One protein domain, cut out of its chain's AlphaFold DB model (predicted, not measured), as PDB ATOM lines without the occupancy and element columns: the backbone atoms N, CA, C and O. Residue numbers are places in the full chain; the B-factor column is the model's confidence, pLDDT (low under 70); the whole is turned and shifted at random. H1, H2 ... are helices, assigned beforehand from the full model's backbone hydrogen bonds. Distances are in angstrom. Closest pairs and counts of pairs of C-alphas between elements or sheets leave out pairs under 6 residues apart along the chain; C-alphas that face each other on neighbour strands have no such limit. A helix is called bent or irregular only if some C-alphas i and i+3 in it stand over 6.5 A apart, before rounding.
ATOM      1  N   ALA A 143      13.058 -35.871  42.424       69.31
ATOM      2  CA  ALA A 143      12.474 -34.542  42.636       69.31
ATOM      3  C   ALA A 143      10.937 -34.551  42.504       69.31
ATOM      4  O   ALA A 143      10.244 -33.952  43.325       69.31
ATOM      5  N   GLY A 144      10.402 -35.296  41.529       74.12
ATOM      6  CA  GLY A 144       8.962 -35.368  41.269       74.12
ATOM      7  C   GLY A 144       8.154 -35.942  42.436       74.12
ATOM      8  O   GLY A 144       7.127 -35.370  42.804       74.12
ATOM      9  N   TYR A 145       8.627 -37.030  43.058       81.81
ATOM     10  CA  TYR A 145       7.962 -37.603  44.234       81.81
ATOM     11  C   TYR A 145       8.134 -36.719  45.476       81.81
ATOM     12  O   TYR A 145       7.183 -36.528  46.234       81.81
ATOM     13  N   THR A 146       9.313 -36.108  45.651       82.38
ATOM     14  CA  THR A 146       9.585 -35.176  46.763       82.38
ATOM     15  C   THR A 146       8.570 -34.028  46.809       82.38
ATOM     16  O   THR A 146       8.103 -33.651  47.887       82.38
ATOM     17  N   ASP A 147       8.174 -33.489  45.655       86.44
ATOM     18  CA  ASP A 147       7.156 -32.437  45.597       86.44
ATOM     19  C   ASP A 147       5.758 -32.943  45.980       86.44
ATOM     20  O   ASP A 147       5.020 -32.233  46.669       86.44
ATOM     21  N   GLN A 148       5.405 -34.187  45.636       88.81
ATOM     22  CA  GLN A 148       4.144 -34.783  46.097       88.81
ATOM     23  C   GLN A 148       4.143 -34.986  47.617       88.81
ATOM     24  O   GLN A 148       3.165 -34.643  48.279       88.81
ATOM     25  N   VAL A 149       5.260 -35.434  48.200       86.56
ATOM     26  CA  VAL A 149       5.420 -35.558  49.662       86.56
ATOM     27  C   VAL A 149       5.197 -34.214  50.362       86.56
ATOM     28  O   VAL A 149       4.494 -34.145  51.374       86.56
ATOM     29  N   ARG A 150       5.737 -33.117  49.815       87.75
ATOM     30  CA  ARG A 150       5.515 -31.764  50.357       87.75
ATOM     31  C   ARG A 150       4.040 -31.366  50.321       87.75
ATOM     32  O   ARG A 150       3.546 -30.828  51.311       87.75
ATOM     33  N   ARG A 151       3.336 -31.654  49.219       90.81
ATOM     34  CA  ARG A 151       1.889 -31.401  49.095       90.81
ATOM     35  C   ARG A 151       1.101 -32.151  50.167       90.81
ATOM     36  O   ARG A 151       0.244 -31.548  50.798       90.81
ATOM     37  N   VAL A 152       1.424 -33.424  50.404       89.81
ATOM     38  CA  VAL A 152       0.766 -34.275  51.412       89.81
ATOM     39  C   VAL A 152       0.960 -33.720  52.823       89.81
ATOM     40  O   VAL A 152      -0.011 -33.565  53.557       89.81
ATOM     41  N   ILE A 153       2.193 -33.359  53.191       87.56
ATOM     42  CA  ILE A 153       2.499 -32.774  54.510       87.56
ATOM     43  C   ILE A 153       1.735 -31.459  54.731       87.56
ATOM     44  O   ILE A 153       1.305 -31.165  55.846       87.56
ATOM     45  N   ALA A 154       1.545 -30.665  53.675       89.75
ATOM     46  CA  ALA A 154       0.819 -29.402  53.747       89.75
ATOM     47  C   ALA A 154      -0.704 -29.563  53.925       89.75
ATOM     48  O   ALA A 154      -1.377 -28.575  54.211       89.75
ATOM     49  N   LEU A 155      -1.263 -30.773  53.772       90.19
ATOM     50  CA  LEU A 155      -2.708 -30.990  53.886       90.19
ATOM     51  C   LEU A 155      -3.220 -30.784  55.315       90.19
ATOM     52  O   LEU A 155      -4.250 -30.139  55.486       90.19
ATOM     53  N   GLU A 156      -2.513 -31.295  56.323       88.75
ATOM     54  CA  GLU A 156      -2.928 -31.233  57.734       88.75
ATOM     55  C   GLU A 156      -1.752 -30.805  58.637       88.75
ATOM     56  O   GLU A 156      -1.225 -31.605  59.405       88.75
ATOM     57  N   PRO A 157      -1.277 -29.552  58.569       82.69
ATOM     58  CA  PRO A 157      -0.018 -29.129  59.201       82.69
ATOM     59  C   PRO A 157       0.029 -29.289  60.733       82.69
ATOM     60  O   PRO A 157       1.110 -29.229  61.317       82.69
ATOM     61  N   SER A 158      -1.120 -29.489  61.383       82.56
ATOM     62  CA  SER A 158      -1.248 -29.763  62.820       82.56
ATOM     63  C   SER A 158      -0.894 -31.203  63.216       82.56
ATOM     64  O   SER A 158      -0.682 -31.470  64.399       82.56
ATOM     65  N   LEU A 159      -0.826 -32.136  62.262       79.69
ATOM     66  CA  LEU A 159      -0.483 -33.535  62.510       79.69
ATOM     67  C   LEU A 159       1.022 -33.778  62.335       79.69
ATOM     68  O   LEU A 159       1.719 -33.094  61.587       79.69
ATOM     69  N   THR A 160       1.551 -34.795  63.017       75.75
ATOM     70  CA  THR A 160       2.967 -35.161  62.899       75.75
ATOM     71  C   THR A 160       3.288 -35.624  61.475       75.75
ATOM     72  O   THR A 160       2.760 -36.641  61.019       75.75
ATOM     73  N   LYS A 161       4.236 -34.941  60.817       74.00
ATOM     74  CA  LYS A 161       4.670 -35.197  59.426       74.00
ATOM     75  C   LYS A 161       4.887 -36.681  59.104       74.00
ATOM     76  O   LYS A 161       4.492 -37.161  58.048       74.00
ATOM     77  N   GLY A 162       5.481 -37.427  60.038       74.12
ATOM     78  CA  GLY A 162       5.770 -38.851  59.863       74.12
ATOM     79  C   GLY A 162       4.547 -39.777  59.868       74.12
ATOM     80  O   GLY A 162       4.623 -40.841  59.268       74.12
ATOM     81  N   LYS A 163       3.434 -39.411  60.523       72.94
ATOM     82  CA  LYS A 163       2.199 -40.224  60.526       72.94
ATOM     83  C   LYS A 163       1.383 -39.991  59.249       72.94
ATOM     84  O   LYS A 163       0.888 -40.938  58.650       72.94
ATOM     85  N   GLN A 164       1.324 -38.742  58.788       77.12
ATOM     86  CA  GLN A 164       0.648 -38.360  57.541       77.12
ATOM     87  C   GLN A 164       1.270 -39.039  56.327       77.12
ATOM     88  O   GLN A 164       0.562 -39.586  55.486       77.12
ATOM     89  N   LEU A 165       2.603 -39.012  56.265       82.81
ATOM     90  CA  LEU A 165       3.340 -39.614  55.172       82.81
ATOM     91  C   LEU A 165       3.124 -41.131  55.130       82.81
ATOM     92  O   LEU A 165       2.782 -41.643  54.076       82.81
ATOM     93  N   ARG A 166       3.189 -41.823  56.277       81.38
ATOM     94  CA  ARG A 166       2.908 -43.269  56.343       81.38
ATOM     95  C   ARG A 166       1.504 -43.620  55.858       81.38
ATOM     96  O   ARG A 166       1.338 -44.587  55.128       81.38
ATOM     97  N   MET A 167       0.491 -42.841  56.244       85.06
ATOM     98  CA  MET A 167      -0.871 -43.079  55.765       85.06
ATOM     99  C   MET A 167      -0.966 -42.910  54.250       85.06
ATOM    100  O   MET A 167      -1.551 -43.752  53.576       85.06
ATOM    101  N   PHE A 168      -0.378 -41.843  53.714       89.06
ATOM    102  CA  PHE A 168      -0.360 -41.618  52.275       89.06
ATOM    103  C   PHE A 168       0.412 -42.713  51.523       89.06
ATOM    104  O   PHE A 168      -0.077 -43.192  50.507       89.06
ATOM    105  N   GLU A 169       1.565 -43.146  52.033       88.38
ATOM    106  CA  GLU A 169       2.358 -44.248  51.472       88.38
ATOM    107  C   GLU A 169       1.564 -45.560  51.449       88.38
ATOM    108  O   GLU A 169       1.556 -46.241  50.431       88.38
ATOM    109  N   GLU A 170       0.825 -45.887  52.513       86.38
ATOM    110  CA  GLU A 170      -0.060 -47.062  52.546       86.38
ATOM    111  C   GLU A 170      -1.193 -46.982  51.517       86.38
ATOM    112  O   GLU A 170      -1.473 -47.958  50.815       86.38
ATOM    113  N   VAL A 171      -1.844 -45.817  51.409       88.69
ATOM    114  CA  VAL A 171      -2.894 -45.571  50.408       88.69
ATOM    115  C   VAL A 171      -2.320 -45.730  49.000       88.69
ATOM    116  O   VAL A 171      -2.922 -46.392  48.151       88.69
ATOM    117  N   LEU A 172      -1.140 -45.157  48.764       89.81
ATOM    118  CA  LEU A 172      -0.457 -45.199  47.481       89.81
ATOM    119  C   LEU A 172      -0.028 -46.629  47.128       89.81
ATOM    120  O   LEU A 172      -0.342 -47.091  46.035       89.81
ATOM    121  N   ALA A 173       0.591 -47.366  48.055       88.88
ATOM    122  CA  ALA A 173       1.015 -48.752  47.853       88.88
ATOM    123  C   ALA A 173      -0.169 -49.660  47.494       88.88
ATOM    124  O   ALA A 173      -0.075 -50.488  46.585       88.88
ATOM    125  N   ARG A 174      -1.324 -49.455  48.138       86.06
ATOM    126  CA  ARG A 174      -2.564 -50.182  47.823       86.06
ATOM    127  C   ARG A 174      -3.114 -49.829  46.455       86.06
ATOM    128  O   ARG A 174      -3.456 -50.728  45.690       86.06
ATOM    129  N   ALA A 175      -3.182 -48.543  46.125       86.25
ATOM    130  CA  ALA A 175      -3.635 -48.103  44.813       86.25
ATOM    131  C   ALA A 175      -2.727 -48.651  43.698       86.25
ATOM    132  O   ALA A 175      -3.228 -49.170  42.701       86.25
ATOM    133  N   MET A 176      -1.404 -48.628  43.893       87.50
ATOM    134  CA  MET A 176      -0.434 -49.221  42.966       87.50
ATOM    135  C   MET A 176      -0.597 -50.739  42.857       87.50
ATOM    136  O   MET A 176      -0.589 -51.265  41.747       87.50
ATOM    137  N   SER A 177      -0.794 -51.439  43.979       84.94
ATOM    138  CA  SER A 177      -1.019 -52.891  44.003       84.94
ATOM    139  C   SER A 177      -2.259 -53.266  43.198       84.94
ATOM    140  O   SER A 177      -2.200 -54.125  42.323       84.94
ATOM    141  N   PHE A 178      -3.373 -52.569  43.434       81.81
ATOM    142  CA  PHE A 178      -4.607 -52.783  42.686       81.81
ATOM    143  C   PHE A 178      -4.422 -52.487  41.192       81.81
ATOM    144  O   PHE A 178      -4.821 -53.290  40.350       81.81
ATOM    145  N   SER A 179      -3.763 -51.373  40.867       81.62
ATOM    146  CA  SER A 179      -3.456 -50.995  39.483       81.62
ATOM    147  C   SER A 179      -2.631 -52.072  38.789       81.62
ATOM    148  O   SER A 179      -2.970 -52.492  37.691       81.62
ATOM    149  N   PHE A 180      -1.595 -52.593  39.447       81.62
ATOM    150  CA  PHE A 180      -0.774 -53.667  38.907       81.62
ATOM    151  C   PHE A 180      -1.589 -54.931  38.617       81.62
ATOM    152  O   PHE A 180      -1.502 -55.466  37.512       81.62
ATOM    153  N   LEU A 181      -2.410 -55.384  39.571       77.75
ATOM    154  CA  LEU A 181      -3.251 -56.574  39.405       77.75
ATOM    155  C   LEU A 181      -4.218 -56.428  38.221       77.75
ATOM    156  O   LEU A 181      -4.334 -57.342  37.404       77.75
ATOM    157  N   VAL A 182      -4.859 -55.262  38.087       75.81
ATOM    158  CA  VAL A 182      -5.748 -54.952  36.956       75.81
ATOM    159  C   VAL A 182      -4.972 -54.934  35.636       75.81
ATOM    160  O   VAL A 182      -5.401 -55.563  34.670       75.81
ATOM    161  N   ASN A 183      -3.808 -54.281  35.597       76.19
ATOM    162  CA  ASN A 183      -2.987 -54.141  34.387       76.19
ATOM    163  C   ASN A 183      -2.447 -55.481  33.886       76.19
ATOM    164  O   ASN A 183      -2.296 -55.675  32.683       76.19
ATOM    165  N   GLN A 184      -2.166 -56.402  34.807       74.50
ATOM    166  CA  GLN A 184      -1.689 -57.751  34.509       74.50
ATOM    167  C   GLN A 184      -2.830 -58.765  34.326       74.50
ATOM    168  O   GLN A 184      -2.566 -59.953  34.155       74.50
ATOM    169  N   ASN A 185      -4.095 -58.323  34.334       70.94
ATOM    170  CA  ASN A 185      -5.278 -59.178  34.187       70.94
ATOM    171  C   ASN A 185      -5.399 -60.295  35.251       70.94
ATOM    172  O   ASN A 185      -6.002 -61.342  35.006       70.94
ATOM    173  N   ILE A 186      -4.878 -60.064  36.460       68.44
ATOM    174  CA  ILE A 186      -4.949 -61.003  37.589       68.44
ATOM    175  C   ILE A 186      -6.286 -60.786  38.317       68.44
ATOM    176  O   ILE A 186      -6.391 -60.013  39.271       68.44
ATOM    177  N   LYS A 187      -7.351 -61.413  37.804       60.19
ATOM    178  CA  LYS A 187      -8.740 -61.133  38.219       60.19
ATOM    179  C   LYS A 187      -9.104 -61.655  39.612       60.19
ATOM    180  O   LYS A 187      -9.822 -60.962  40.329       60.19
ATOM    181  N   GLU A 188      -8.616 -62.836  39.985       55.44
ATOM    182  CA  GLU A 188      -8.974 -63.520  41.241       55.44
ATOM    183  C   GLU A 188      -8.512 -62.728  42.475       55.44
ATOM    184  O   GLU A 188      -9.276 -62.544  43.422       55.44
ATOM    185  N   ASP A 189      -7.320 -62.126  42.416       57.97
ATOM    186  CA  ASP A 189      -6.819 -61.258  43.486       57.97
ATOM    187  C   ASP A 189      -7.477 -59.869  43.489       57.97
ATOM    188  O   ASP A 189      -7.614 -59.258  44.546       57.97
ATOM    189  N   GLY A 190      -7.929 -59.349  42.342       59.78
ATOM    190  CA  GLY A 190      -8.486 -57.994  42.244       59.78
ATOM    191  C   GLY A 190      -9.812 -57.793  42.994       59.78
ATOM    192  O   GLY A 190     -10.084 -56.703  43.505       59.78
ATOM    193  N   GLU A 191     -10.662 -58.819  43.082       62.31
ATOM    194  CA  GLU A 191     -11.916 -58.769  43.851       62.31
ATOM    195  C   GLU A 191     -11.683 -58.944  45.355       62.31
ATOM    196  O   GLU A 191     -12.166 -58.135  46.151       62.31
ATOM    197  N   PHE A 192     -10.859 -59.921  45.743       64.06
ATOM    198  CA  PHE A 192     -10.418 -60.094  47.127       64.06
ATOM    199  C   PHE A 192      -9.745 -58.824  47.667       64.06
ATOM    200  O   PHE A 192     -10.061 -58.354  48.765       64.06
ATOM    201  N   PHE A 193      -8.868 -58.216  46.865       65.12
ATOM    202  CA  PHE A 193      -8.188 -56.982  47.223       65.12
ATOM    203  C   PHE A 193      -9.186 -55.830  47.372       65.12
ATOM    204  O   PHE A 193      -9.148 -55.151  48.391       65.12
ATOM    205  N   ARG A 194     -10.157 -55.659  46.461       67.88
ATOM    206  CA  ARG A 194     -11.229 -54.649  46.614       67.88
ATOM    207  C   ARG A 194     -11.998 -54.789  47.927       67.88
ATOM    208  O   ARG A 194     -12.200 -53.789  48.613       67.88
ATOM    209  N   ASN A 195     -12.368 -56.009  48.304       68.56
ATOM    210  CA  ASN A 195     -13.071 -56.257  49.562       68.56
ATOM    211  C   ASN A 195     -12.194 -55.887  50.769       68.56
ATOM    212  O   ASN A 195     -12.645 -55.189  51.679       68.56
ATOM    213  N   ARG A 196     -10.904 -56.240  50.739       67.69
ATOM    214  CA  ARG A 196      -9.941 -55.862  51.785       67.69
ATOM    215  C   ARG A 196      -9.744 -54.344  51.880       67.69
ATOM    216  O   ARG A 196      -9.753 -53.798  52.981       67.69
ATOM    217  N   LEU A 197      -9.666 -53.655  50.740       68.94
ATOM    218  CA  LEU A 197      -9.571 -52.194  50.626       68.94
ATOM    219  C   LEU A 197     -10.835 -51.438  51.073       68.94
ATOM    220  O   LEU A 197     -10.798 -50.214  51.179       68.94
ATOM    221  N   SER A 198     -11.946 -52.130  51.334       66.62
ATOM    222  CA  SER A 198     -13.177 -51.525  51.865       66.62
ATOM    223  C   SER A 198     -13.300 -51.617  53.394       66.62
ATOM    224  O   SER A 198     -14.223 -51.049  53.975       66.62
ATOM    225  N   SER A 199     -12.367 -52.311  54.060       72.88
ATOM    226  CA  SER A 199     -12.391 -52.505  55.518       72.88
ATOM    227  C   SER A 199     -12.142 -51.188  56.279       72.88
ATOM    228  O   SER A 199     -11.498 -50.291  55.731       72.88
ATOM    229  N   PRO A 200     -12.619 -51.042  57.534       73.75
ATOM    230  CA  PRO A 200     -12.340 -49.867  58.361       73.75
ATOM    231  C   PRO A 200     -10.917 -49.879  58.958       73.75
ATOM    232  O   PRO A 200     -10.191 -50.875  58.904       73.75
ATOM    233  N   TYR A 201     -10.523 -48.761  59.574       61.53
ATOM    234  CA  TYR A 201      -9.307 -48.671  60.394       61.53
ATOM    235  C   TYR A 201      -9.407 -49.602  61.624       61.53
ATOM    236  O   TYR A 201     -10.496 -49.702  62.197       61.53
ATOM    237  N   PRO A 202      -8.319 -50.259  62.078       63.81
ATOM    238  CA  PRO A 202      -6.930 -50.189  61.601       63.81
ATOM    239  C   PRO A 202      -6.587 -51.174  60.477       63.81
ATOM    240  O   PRO A 202      -5.466 -51.158  59.982       63.81
ATOM    241  N   SER A 203      -7.524 -52.023  60.054       67.00
ATOM    242  CA  SER A 203      -7.271 -53.045  59.026       67.00
ATOM    243  C   SER A 203      -6.965 -52.452  57.645       67.00
ATOM    244  O   SER A 203      -6.349 -53.114  56.813       67.00
ATOM    245  N   ASN A 204      -7.373 -51.202  57.409       73.06
ATOM    246  CA  ASN A 204      -7.104 -50.447  56.192       73.06
ATOM    247  C   ASN A 204      -6.816 -48.971  56.532       73.06
ATOM    248  O   ASN A 204      -7.745 -48.175  56.659       73.06
ATOM    249  N   PRO A 205      -5.542 -48.584  56.716       73.69
ATOM    250  CA  PRO A 205      -5.120 -47.188  56.736       73.69
ATOM    251  C   PRO A 205      -5.646 -46.416  55.520       73.69
ATOM    252  O   PRO A 205      -5.352 -46.787  54.389       73.69
ATOM    253  N   GLY A 206      -6.399 -45.346  55.756       82.75
ATOM    254  CA  GLY A 206      -6.944 -44.513  54.687       82.75
ATOM    255  C   GLY A 206      -8.151 -45.099  53.940       82.75
ATOM    256  O   GLY A 206      -8.133 -45.112  52.712       82.75
ATOM    257  N   PRO A 207      -9.199 -45.607  54.615       85.12
ATOM    258  CA  PRO A 207     -10.280 -46.319  53.935       85.12
ATOM    259  C   PRO A 207     -11.064 -45.444  52.945       85.12
ATOM    260  O   PRO A 207     -11.512 -45.941  51.909       85.12
ATOM    261  N   LEU A 208     -11.213 -44.142  53.215       89.69
ATOM    262  CA  LEU A 208     -11.928 -43.233  52.317       89.69
ATOM    263  C   LEU A 208     -11.094 -42.914  51.073       89.69
ATOM    264  O   LEU A 208     -11.598 -42.970  49.948       89.69
ATOM    265  N   SER A 209      -9.819 -42.591  51.275       90.44
ATOM    266  CA  SER A 209      -8.868 -42.236  50.221       90.44
ATOM    267  C   SER A 209      -8.493 -43.435  49.353       90.44
ATOM    268  O   SER A 209      -8.487 -43.301  48.131       90.44
ATOM    269  N   VAL A 210      -8.295 -44.621  49.935       87.81
ATOM    270  CA  VAL A 210      -8.107 -45.882  49.199       87.81
ATOM    271  C   VAL A 210      -9.306 -46.172  48.304       87.81
ATOM    272  O   VAL A 210      -9.124 -46.421  47.113       87.81
ATOM    273  N   ARG A 211     -10.536 -46.108  48.836       85.44
ATOM    274  CA  ARG A 211     -11.747 -46.336  48.032       85.44
ATOM    275  C   ARG A 211     -11.804 -45.374  46.848       85.44
ATOM    276  O   ARG A 211     -12.033 -45.804  45.721       85.44
ATOM    277  N   ARG A 212     -11.536 -44.085  47.088       88.31
ATOM    278  CA  ARG A 212     -11.508 -43.076  46.025       88.31
ATOM    279  C   ARG A 212     -10.411 -43.352  44.994       88.31
ATOM    280  O   ARG A 212     -10.674 -43.231  43.801       88.31
ATOM    281  N   ALA A 213      -9.215 -43.745  45.428       86.62
ATOM    282  CA  ALA A 213      -8.127 -44.113  44.527       86.62
ATOM    283  C   ALA A 213      -8.527 -45.295  43.631       86.62
ATOM    284  O   ALA A 213      -8.383 -45.216  42.416       86.62
ATOM    285  N   VAL A 214      -9.122 -46.346  44.204       80.94
ATOM    286  CA  VAL A 214      -9.626 -47.505  43.449       80.94
ATOM    287  C   VAL A 214     -10.695 -47.095  42.436       80.94
ATOM    288  O   VAL A 214     -10.601 -47.472  41.272       80.94
ATOM    289  N   GLU A 215     -11.688 -46.295  42.836       81.75
ATOM    290  CA  GLU A 215     -12.719 -45.781  41.921       81.75
ATOM    291  C   GLU A 215     -12.112 -44.988  40.763       81.75
ATOM    292  O   GLU A 215     -12.544 -45.133  39.620       81.75
ATOM    293  N   MET A 216     -11.104 -44.156  41.039       79.50
ATOM    294  CA  MET A 216     -10.398 -43.408  40.002       79.50
ATOM    295  C   MET A 216      -9.685 -44.348  39.027       79.50
ATOM    296  O   MET A 216      -9.760 -44.112  37.823       79.50
ATOM    297  N   CYS A 217      -9.081 -45.428  39.523       73.88
ATOM    298  CA  CYS A 217      -8.386 -46.421  38.705       73.88
ATOM    299  C   CYS A 217      -9.314 -47.355  37.913       73.88
ATOM    300  O   CYS A 217      -8.915 -47.871  36.873       73.88
ATOM    301  N   ILE A 218     -10.554 -47.575  38.364       67.00
ATOM    302  CA  ILE A 218     -11.557 -48.370  37.629       67.00
ATOM    303  C   ILE A 218     -12.284 -47.503  36.594       67.00
ATOM    304  O   ILE A 218     -12.457 -47.916  35.449       67.00
ATOM    305  N   ASN A 219     -12.703 -46.294  36.976       60.66
ATOM    306  CA  ASN A 219     -13.604 -45.474  36.162       60.66
ATOM    307  C   ASN A 219     -12.887 -44.630  35.100       60.66
ATOM    308  O   ASN A 219     -13.521 -44.231  34.125       60.66
ATOM    309  N   LYS A 220     -11.591 -44.328  35.272       54.62
ATOM    310  CA  LYS A 220     -10.802 -43.534  34.307       54.62
ATOM    311  C   LYS A 220      -9.850 -44.378  33.451       54.62
ATOM    312  O   LYS A 220      -9.075 -43.821  32.679       54.62
ATOM    313  N   GLY A 221      -9.942 -45.704  33.552       58.28
ATOM    314  CA  GLY A 221      -8.964 -46.625  32.988       58.28
ATOM    315  C   GLY A 221      -7.752 -46.804  33.903       58.28
ATOM    316  O   GLY A 221      -7.570 -46.076  34.876       58.28
ATOM    317  N   VAL A 222      -6.960 -47.822  33.568       61.88
ATOM    318  CA  VAL A 222      -5.719 -48.240  34.228       61.88
ATOM    319  C   VAL A 222      -4.945 -47.073  34.857       61.88
ATOM    320  O   VAL A 222      -4.529 -46.142  34.169       61.88
ATOM    321  N   CYS A 223      -4.704 -47.164  36.164       72.00
ATOM    322  CA  CYS A 223      -3.820 -46.257  36.885       72.00
ATOM    323  C   CYS A 223      -2.346 -46.628  36.696       72.00
ATOM    324  O   CYS A 223      -1.975 -47.792  36.504       72.00
ATOM    325  N   SER A 224      -1.501 -45.608  36.804       82.06
ATOM    326  CA  SER A 224      -0.053 -45.757  36.797       82.06
ATOM    327  C   SER A 224       0.436 -46.562  38.000       82.06
ATOM    328  O   SER A 224      -0.077 -46.427  39.110       82.06
ATOM    329  N   VAL A 225       1.462 -47.383  37.778       81.12
ATOM    330  CA  VAL A 225       2.251 -48.019  38.846       81.12
ATOM    331  C   VAL A 225       3.532 -47.228  39.142       81.12
ATOM    332  O   VAL A 225       4.402 -47.705  39.863       81.12
ATOM    333  N   ASP A 226       3.687 -46.030  38.569       86.62
ATOM    334  CA  ASP A 226       4.732 -45.083  38.953       86.62
ATOM    335  C   ASP A 226       4.288 -44.271  40.188       86.62
ATOM    336  O   ASP A 226       3.224 -43.642  40.146       86.62
ATOM    337  N   PRO A 227       5.070 -44.256  41.288       88.12
ATOM    338  CA  PRO A 227       4.679 -43.561  42.512       88.12
ATOM    339  C   PRO A 227       4.432 -42.062  42.330       88.12
ATOM    340  O   PRO A 227       3.497 -41.530  42.923       88.12
ATOM    341  N   ALA A 228       5.259 -41.363  41.545       87.38
ATOM    342  CA  ALA A 228       5.171 -39.911  41.407       87.38
ATOM    343  C   ALA A 228       3.971 -39.508  40.544       87.38
ATOM    344  O   ALA A 228       3.224 -38.598  40.910       87.38
ATOM    345  N   ASP A 229       3.766 -40.211  39.433       88.44
ATOM    346  CA  ASP A 229       2.642 -39.988  38.528       88.44
ATOM    347  C   ASP A 229       1.295 -40.325  39.185       88.44
ATOM    348  O   ASP A 229       0.355 -39.520  39.140       88.44
ATOM    349  N   LEU A 230       1.206 -41.464  39.884       89.38
ATOM    350  CA  LEU A 230      -0.008 -41.828  40.611       89.38
ATOM    351  C   LEU A 230      -0.277 -40.855  41.764       89.38
ATOM    352  O   LEU A 230      -1.400 -40.368  41.895       89.38
ATOM    353  N   ALA A 231       0.740 -40.508  42.561       90.88
ATOM    354  CA  ALA A 231       0.597 -39.530  43.639       90.88
ATOM    355  C   ALA A 231       0.094 -38.181  43.113       90.88
ATOM    356  O   ALA A 231      -0.851 -37.621  43.668       90.88
ATOM    357  N   LYS A 232       0.670 -37.679  42.016       91.19
ATOM    358  CA  LYS A 232       0.215 -36.444  41.372       91.19
ATOM    359  C   LYS A 232      -1.241 -36.556  40.919       91.19
ATOM    360  O   LYS A 232      -2.039 -35.687  41.250       91.19
ATOM    361  N   THR A 233      -1.594 -37.635  40.222       89.69
ATOM    362  CA  THR A 233      -2.960 -37.880  39.730       89.69
ATOM    363  C   THR A 233      -3.985 -37.893  40.863       89.69
ATOM    364  O   THR A 233      -5.049 -37.283  40.741       89.69
ATOM    365  N   LEU A 234      -3.667 -38.556  41.975       90.69
ATOM    366  CA  LEU A 234      -4.530 -38.610  43.153       90.69
ATOM    367  C   LEU A 234      -4.637 -37.238  43.834       90.69
ATOM    368  O   LEU A 234      -5.735 -36.788  44.146       90.69
ATOM    369  N   LEU A 235      -3.520 -36.532  44.021       92.38
ATOM    370  CA  LEU A 235      -3.492 -35.226  44.691       92.38
ATOM    371  C   LEU A 235      -4.093 -34.085  43.854       92.38
ATOM    372  O   LEU A 235      -4.412 -33.029  44.407       92.38
ATOM    373  N   ASP A 236      -4.245 -34.269  42.544       92.38
ATOM    374  CA  ASP A 236      -4.953 -33.338  41.657       92.38
ATOM    375  C   ASP A 236      -6.491 -33.544  41.721       92.38
ATOM    376  O   ASP A 236      -7.256 -32.664  41.317       92.38
ATOM    377  N   ASP A 237      -6.980 -34.661  42.284       92.12
ATOM    378  CA  ASP A 237      -8.410 -34.927  42.501       92.12
ATOM    379  C   ASP A 237      -8.887 -34.371  43.854       92.12
ATOM    380  O   ASP A 237      -8.533 -34.853  44.931       92.12
ATOM    381  N   LYS A 238      -9.757 -33.356  43.807       93.56
ATOM    382  CA  LYS A 238     -10.276 -32.688  45.015       93.56
ATOM    383  C   LYS A 238     -10.993 -33.644  45.975       93.56
ATOM    384  O   LYS A 238     -10.908 -33.452  47.187       93.56
ATOM    385  N   ALA A 239     -11.699 -34.650  45.454       93.38
ATOM    386  CA  ALA A 239     -12.429 -35.607  46.283       93.38
ATOM    387  C   ALA A 239     -11.472 -36.568  47.002       93.38
ATOM    388  O   ALA A 239     -11.664 -36.839  48.186       93.38
ATOM    389  N   PHE A 240     -10.406 -37.016  46.333       93.12
ATOM    390  CA  PHE A 240      -9.331 -37.774  46.968       93.12
ATOM    391  C   PHE A 240      -8.644 -36.960  48.065       93.12
ATOM    392  O   PHE A 240      -8.494 -37.454  49.178       93.12
ATOM    393  N   VAL A 241      -8.282 -35.701  47.795       95.00
ATOM    394  CA  VAL A 241      -7.633 -34.834  48.794       95.00
ATOM    395  C   VAL A 241      -8.514 -34.641  50.033       95.00
ATOM    396  O   VAL A 241      -8.017 -34.710  51.157       95.00
ATOM    397  N   ALA A 242      -9.821 -34.432  49.846       95.31
ATOM    398  CA  ALA A 242     -10.767 -34.326  50.955       95.31
ATOM    399  C   ALA A 242     -10.856 -35.635  51.763       95.31
ATOM    400  O   ALA A 242     -10.794 -35.600  52.992       95.31
ATOM    401  N   ALA A 243     -10.938 -36.781  51.080       94.38
ATOM    402  CA  ALA A 243     -10.962 -38.096  51.716       94.38
ATOM    403  C   ALA A 243      -9.672 -38.384  52.504       94.38
ATOM    404  O   ALA A 243      -9.737 -38.819  53.650       94.38
ATOM    405  N   LEU A 244      -8.506 -38.070  51.929       93.69
ATOM    406  CA  LEU A 244      -7.205 -38.263  52.568       93.69
ATOM    407  C   LEU A 244      -7.051 -37.399  53.825       93.69
ATOM    408  O   LEU A 244      -6.593 -37.896  54.850       93.69
ATOM    409  N   LYS A 245      -7.468 -36.127  53.787       93.75
ATOM    410  CA  LYS A 245      -7.491 -35.260  54.979       93.75
ATOM    411  C   LYS A 245      -8.344 -35.863  56.092       93.75
ATOM    412  O   LYS A 245      -7.916 -35.923  57.243       93.75
ATOM    413  N   GLN A 246      -9.542 -36.332  55.746       92.88
ATOM    414  CA  GLN A 246     -10.443 -36.954  56.709       92.88
ATOM    415  C   GLN A 246      -9.829 -38.218  57.318       92.88
ATOM    416  O   GLN A 246      -9.860 -38.378  58.537       92.88
ATOM    417  N   ASP A 247      -9.225 -39.074  56.496       91.12
ATOM    418  CA  ASP A 247      -8.525 -40.266  56.967       91.12
ATOM    419  C   ASP A 247      -7.367 -39.911  57.912       91.12
ATOM    420  O   ASP A 247      -7.243 -40.522  58.973       91.12
ATOM    421  N   MET A 248      -6.561 -38.892  57.586       90.56
ATOM    422  CA  MET A 248      -5.452 -38.435  58.438       90.56
ATOM    423  C   MET A 248      -5.940 -38.001  59.822       90.56
ATOM    424  O   MET A 248      -5.346 -38.375  60.836       90.56
ATOM    425  N   VAL A 249      -7.038 -37.245  59.875       89.69
ATOM    426  CA  VAL A 249      -7.652 -36.799  61.133       89.69
ATOM    427  C   VAL A 249      -8.225 -37.982  61.920       89.69
ATOM    428  O   VAL A 249      -8.010 -38.077  63.129       89.69
ATOM    429  N   GLN A 250      -8.924 -38.907  61.255       88.19
ATOM    430  CA  GLN A 250      -9.513 -40.083  61.904       88.19
ATOM    431  C   GLN A 250      -8.448 -41.042  62.448       88.19
ATOM    432  O   GLN A 250      -8.571 -41.503  63.583       88.19
ATOM    433  N   GLY A 251      -7.386 -41.298  61.682       83.62
ATOM    434  CA  GLY A 251      -6.256 -42.112  62.127       83.62
ATOM    435  C   GLY A 251      -5.552 -41.493  63.332       83.62
ATOM    436  O   GLY A 251      -5.326 -42.175  64.327       83.62
ATOM    437  N   ALA A 252      -5.306 -40.178  63.308       84.56
ATOM    438  CA  ALA A 252      -4.722 -39.474  64.451       84.56
ATOM    439  C   ALA A 252      -5.604 -39.557  65.714       84.56
ATOM    440  O   ALA A 252      -5.090 -39.723  66.823       84.56
ATOM    441  N   ALA A 253      -6.929 -39.467  65.561       85.44
ATOM    442  CA  ALA A 253      -7.865 -39.612  66.673       85.44
ATOM    443  C   ALA A 253      -7.886 -41.044  67.241       85.44
ATOM    444  O   ALA A 253      -7.928 -41.216  68.461       85.44
ATOM    445  N   TYR A 254      -7.832 -42.062  66.376       82.44
ATOM    446  CA  TYR A 254      -7.746 -43.458  66.799       82.44
ATOM    447  C   TYR A 254      -6.441 -43.739  67.547       82.44
ATOM    448  O   TYR A 254      -6.481 -44.288  68.645       82.44
ATOM    449  N   ASP A 255      -5.299 -43.318  67.000       78.62
ATOM    450  CA  ASP A 255      -3.989 -43.503  67.632       78.62
ATOM    451  C   ASP A 255      -3.969 -42.910  69.044       78.62
ATOM    452  O   ASP A 255      -3.596 -43.584  70.004       78.62
ATOM    453  N   LYS A 256      -4.487 -41.682  69.192       82.44
ATOM    454  CA  LYS A 256      -4.619 -41.017  70.494       82.44
ATOM    455  C   LYS A 256      -5.486 -41.814  71.470       82.44
ATOM    456  O   LYS A 256      -5.178 -41.859  72.657       82.44
ATOM    457  N   LYS A 257      -6.575 -42.429  70.994       83.25
ATOM    458  CA  LYS A 257      -7.453 -43.277  71.817       83.25
ATOM    459  C   LYS A 257      -6.745 -44.555  72.278       83.25
ATOM    460  O   LYS A 257      -7.020 -45.022  73.379       83.25
ATOM    461  N   MET A 258      -5.866 -45.108  71.447       74.69
ATOM    462  CA  MET A 258      -5.151 -46.360  71.719       74.69
ATOM    463  C   MET A 258      -3.813 -46.170  72.448       74.69
ATOM    464  O   MET A 258      -3.244 -47.151  72.914       74.69
ATOM    465  N   GLY A 259      -3.324 -44.932  72.580       72.06
ATOM    466  CA  GLY A 259      -2.064 -44.622  73.262       72.06
ATOM    467  C   GLY A 259      -0.813 -44.736  72.381       72.06
ATOM    468  O   GLY A 259       0.266 -44.980  72.919       72.06
TER     469      GLY A 259
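Overview. This is residues 143 to 259 of the 260 residues of an uncharacterized protein of Pseudomonas sp. Leaf58 (UniProt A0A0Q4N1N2). One long helix, H2, runs through the middle of this domain, and the other five helices pack around it: H1 and H5 on one side, H3 on the opposite side, and H4 and H6 over a third side. H3 folds back from the last part of H2 as a loose hairpin, H4 runs side by side with H2, H5 crosses it, and the long H6 runs beside H4 and slants past the first part of H2. The 117 printed residues hold six named helices, H1 to H6 in order along the chain, and no named strand, so the class is all helix. The whole is compact, with a radius of gyration of the C-alphas of 13.8 A, and spans 41 by 33 by 20 A.

Along the chain. H1 is residues 143 to 153, from C-alpha 143 at (12.474, -34.542, 42.636). H2, residues 161 to 183, is 32.3 A long, beginning at C-alpha 161 at (4.670, -35.197, 59.426). H3 is residues 187 to 196; it is neither bent nor irregular, but only just: C-alphas 188 and 191 are 6.2 A apart. H4 is residues 207 to 219, 18.1 A long, and H5 is residues 227 to 235, 11.9 A long. H6, residues 238 to 258, is 30.4 A long and ends at C-alpha 258 at (-5.151, -46.360, 71.719).

Arrangement. H2 is the hub, touching the five other helices. Its residues 161 to 168 touch H1 at a steep tilt of 58 degrees, opposite ways, with the C-alphas of Ile 153 and Lys 161 closest at 5.9 A. H2 and H3 form a helical hairpin at a shallow tilt of 28 degrees, touching through residues 178 to 182 of H2; the closest C-alphas, of Leu 181 and Gly 190, are 6.1 A apart. H4 runs the same way as H2 at a shallow tilt of 31 degrees, with the C-alphas of Val 171 and Val 210 closest at 5.4 A. H5 touches H2 about perpendicular, at 76 degrees, the closest C-alphas being those of Leu 172 and Ala 231, 6.9 A apart. H6 touches H2 at a steep tilt of 55 degrees, with the C-alphas of Gln 164 and Met 248 closest at 6.2 A. H4 and H6 touch at a shallow tilt of 27 degrees, opposite ways, with Ser 209 and Ala 243 closest, their C-alphas 4.9 A apart. H1 and H5 touch, the C-alphas of Tyr 145 and Ala 228 being closest at 4.6 A. H5 and H6 only just touch, with 3 pairs of C-alphas within 8 A, and only at the corner by their link. Among the pairs that are apart are H1 and H6, and H3 and H5. Every O i to N i+4 pair is within hydrogen-bond range in H2, H4, H5 and H6; in H1 6 of 7 are, in H3 4 of 6.

Size, cuts and confidence. The C-alphas of Asn 185 and Gly 259 are the two farthest apart, 41.8 A. The printed part has no cut and no long link; the links H2 to H3 and H5 to H6 are tight. The mean pLDDT of the printed part is 80.7, and it is under 70 at residue 143 and in residues 186 to 198, 201 to 203 and 218 to 222.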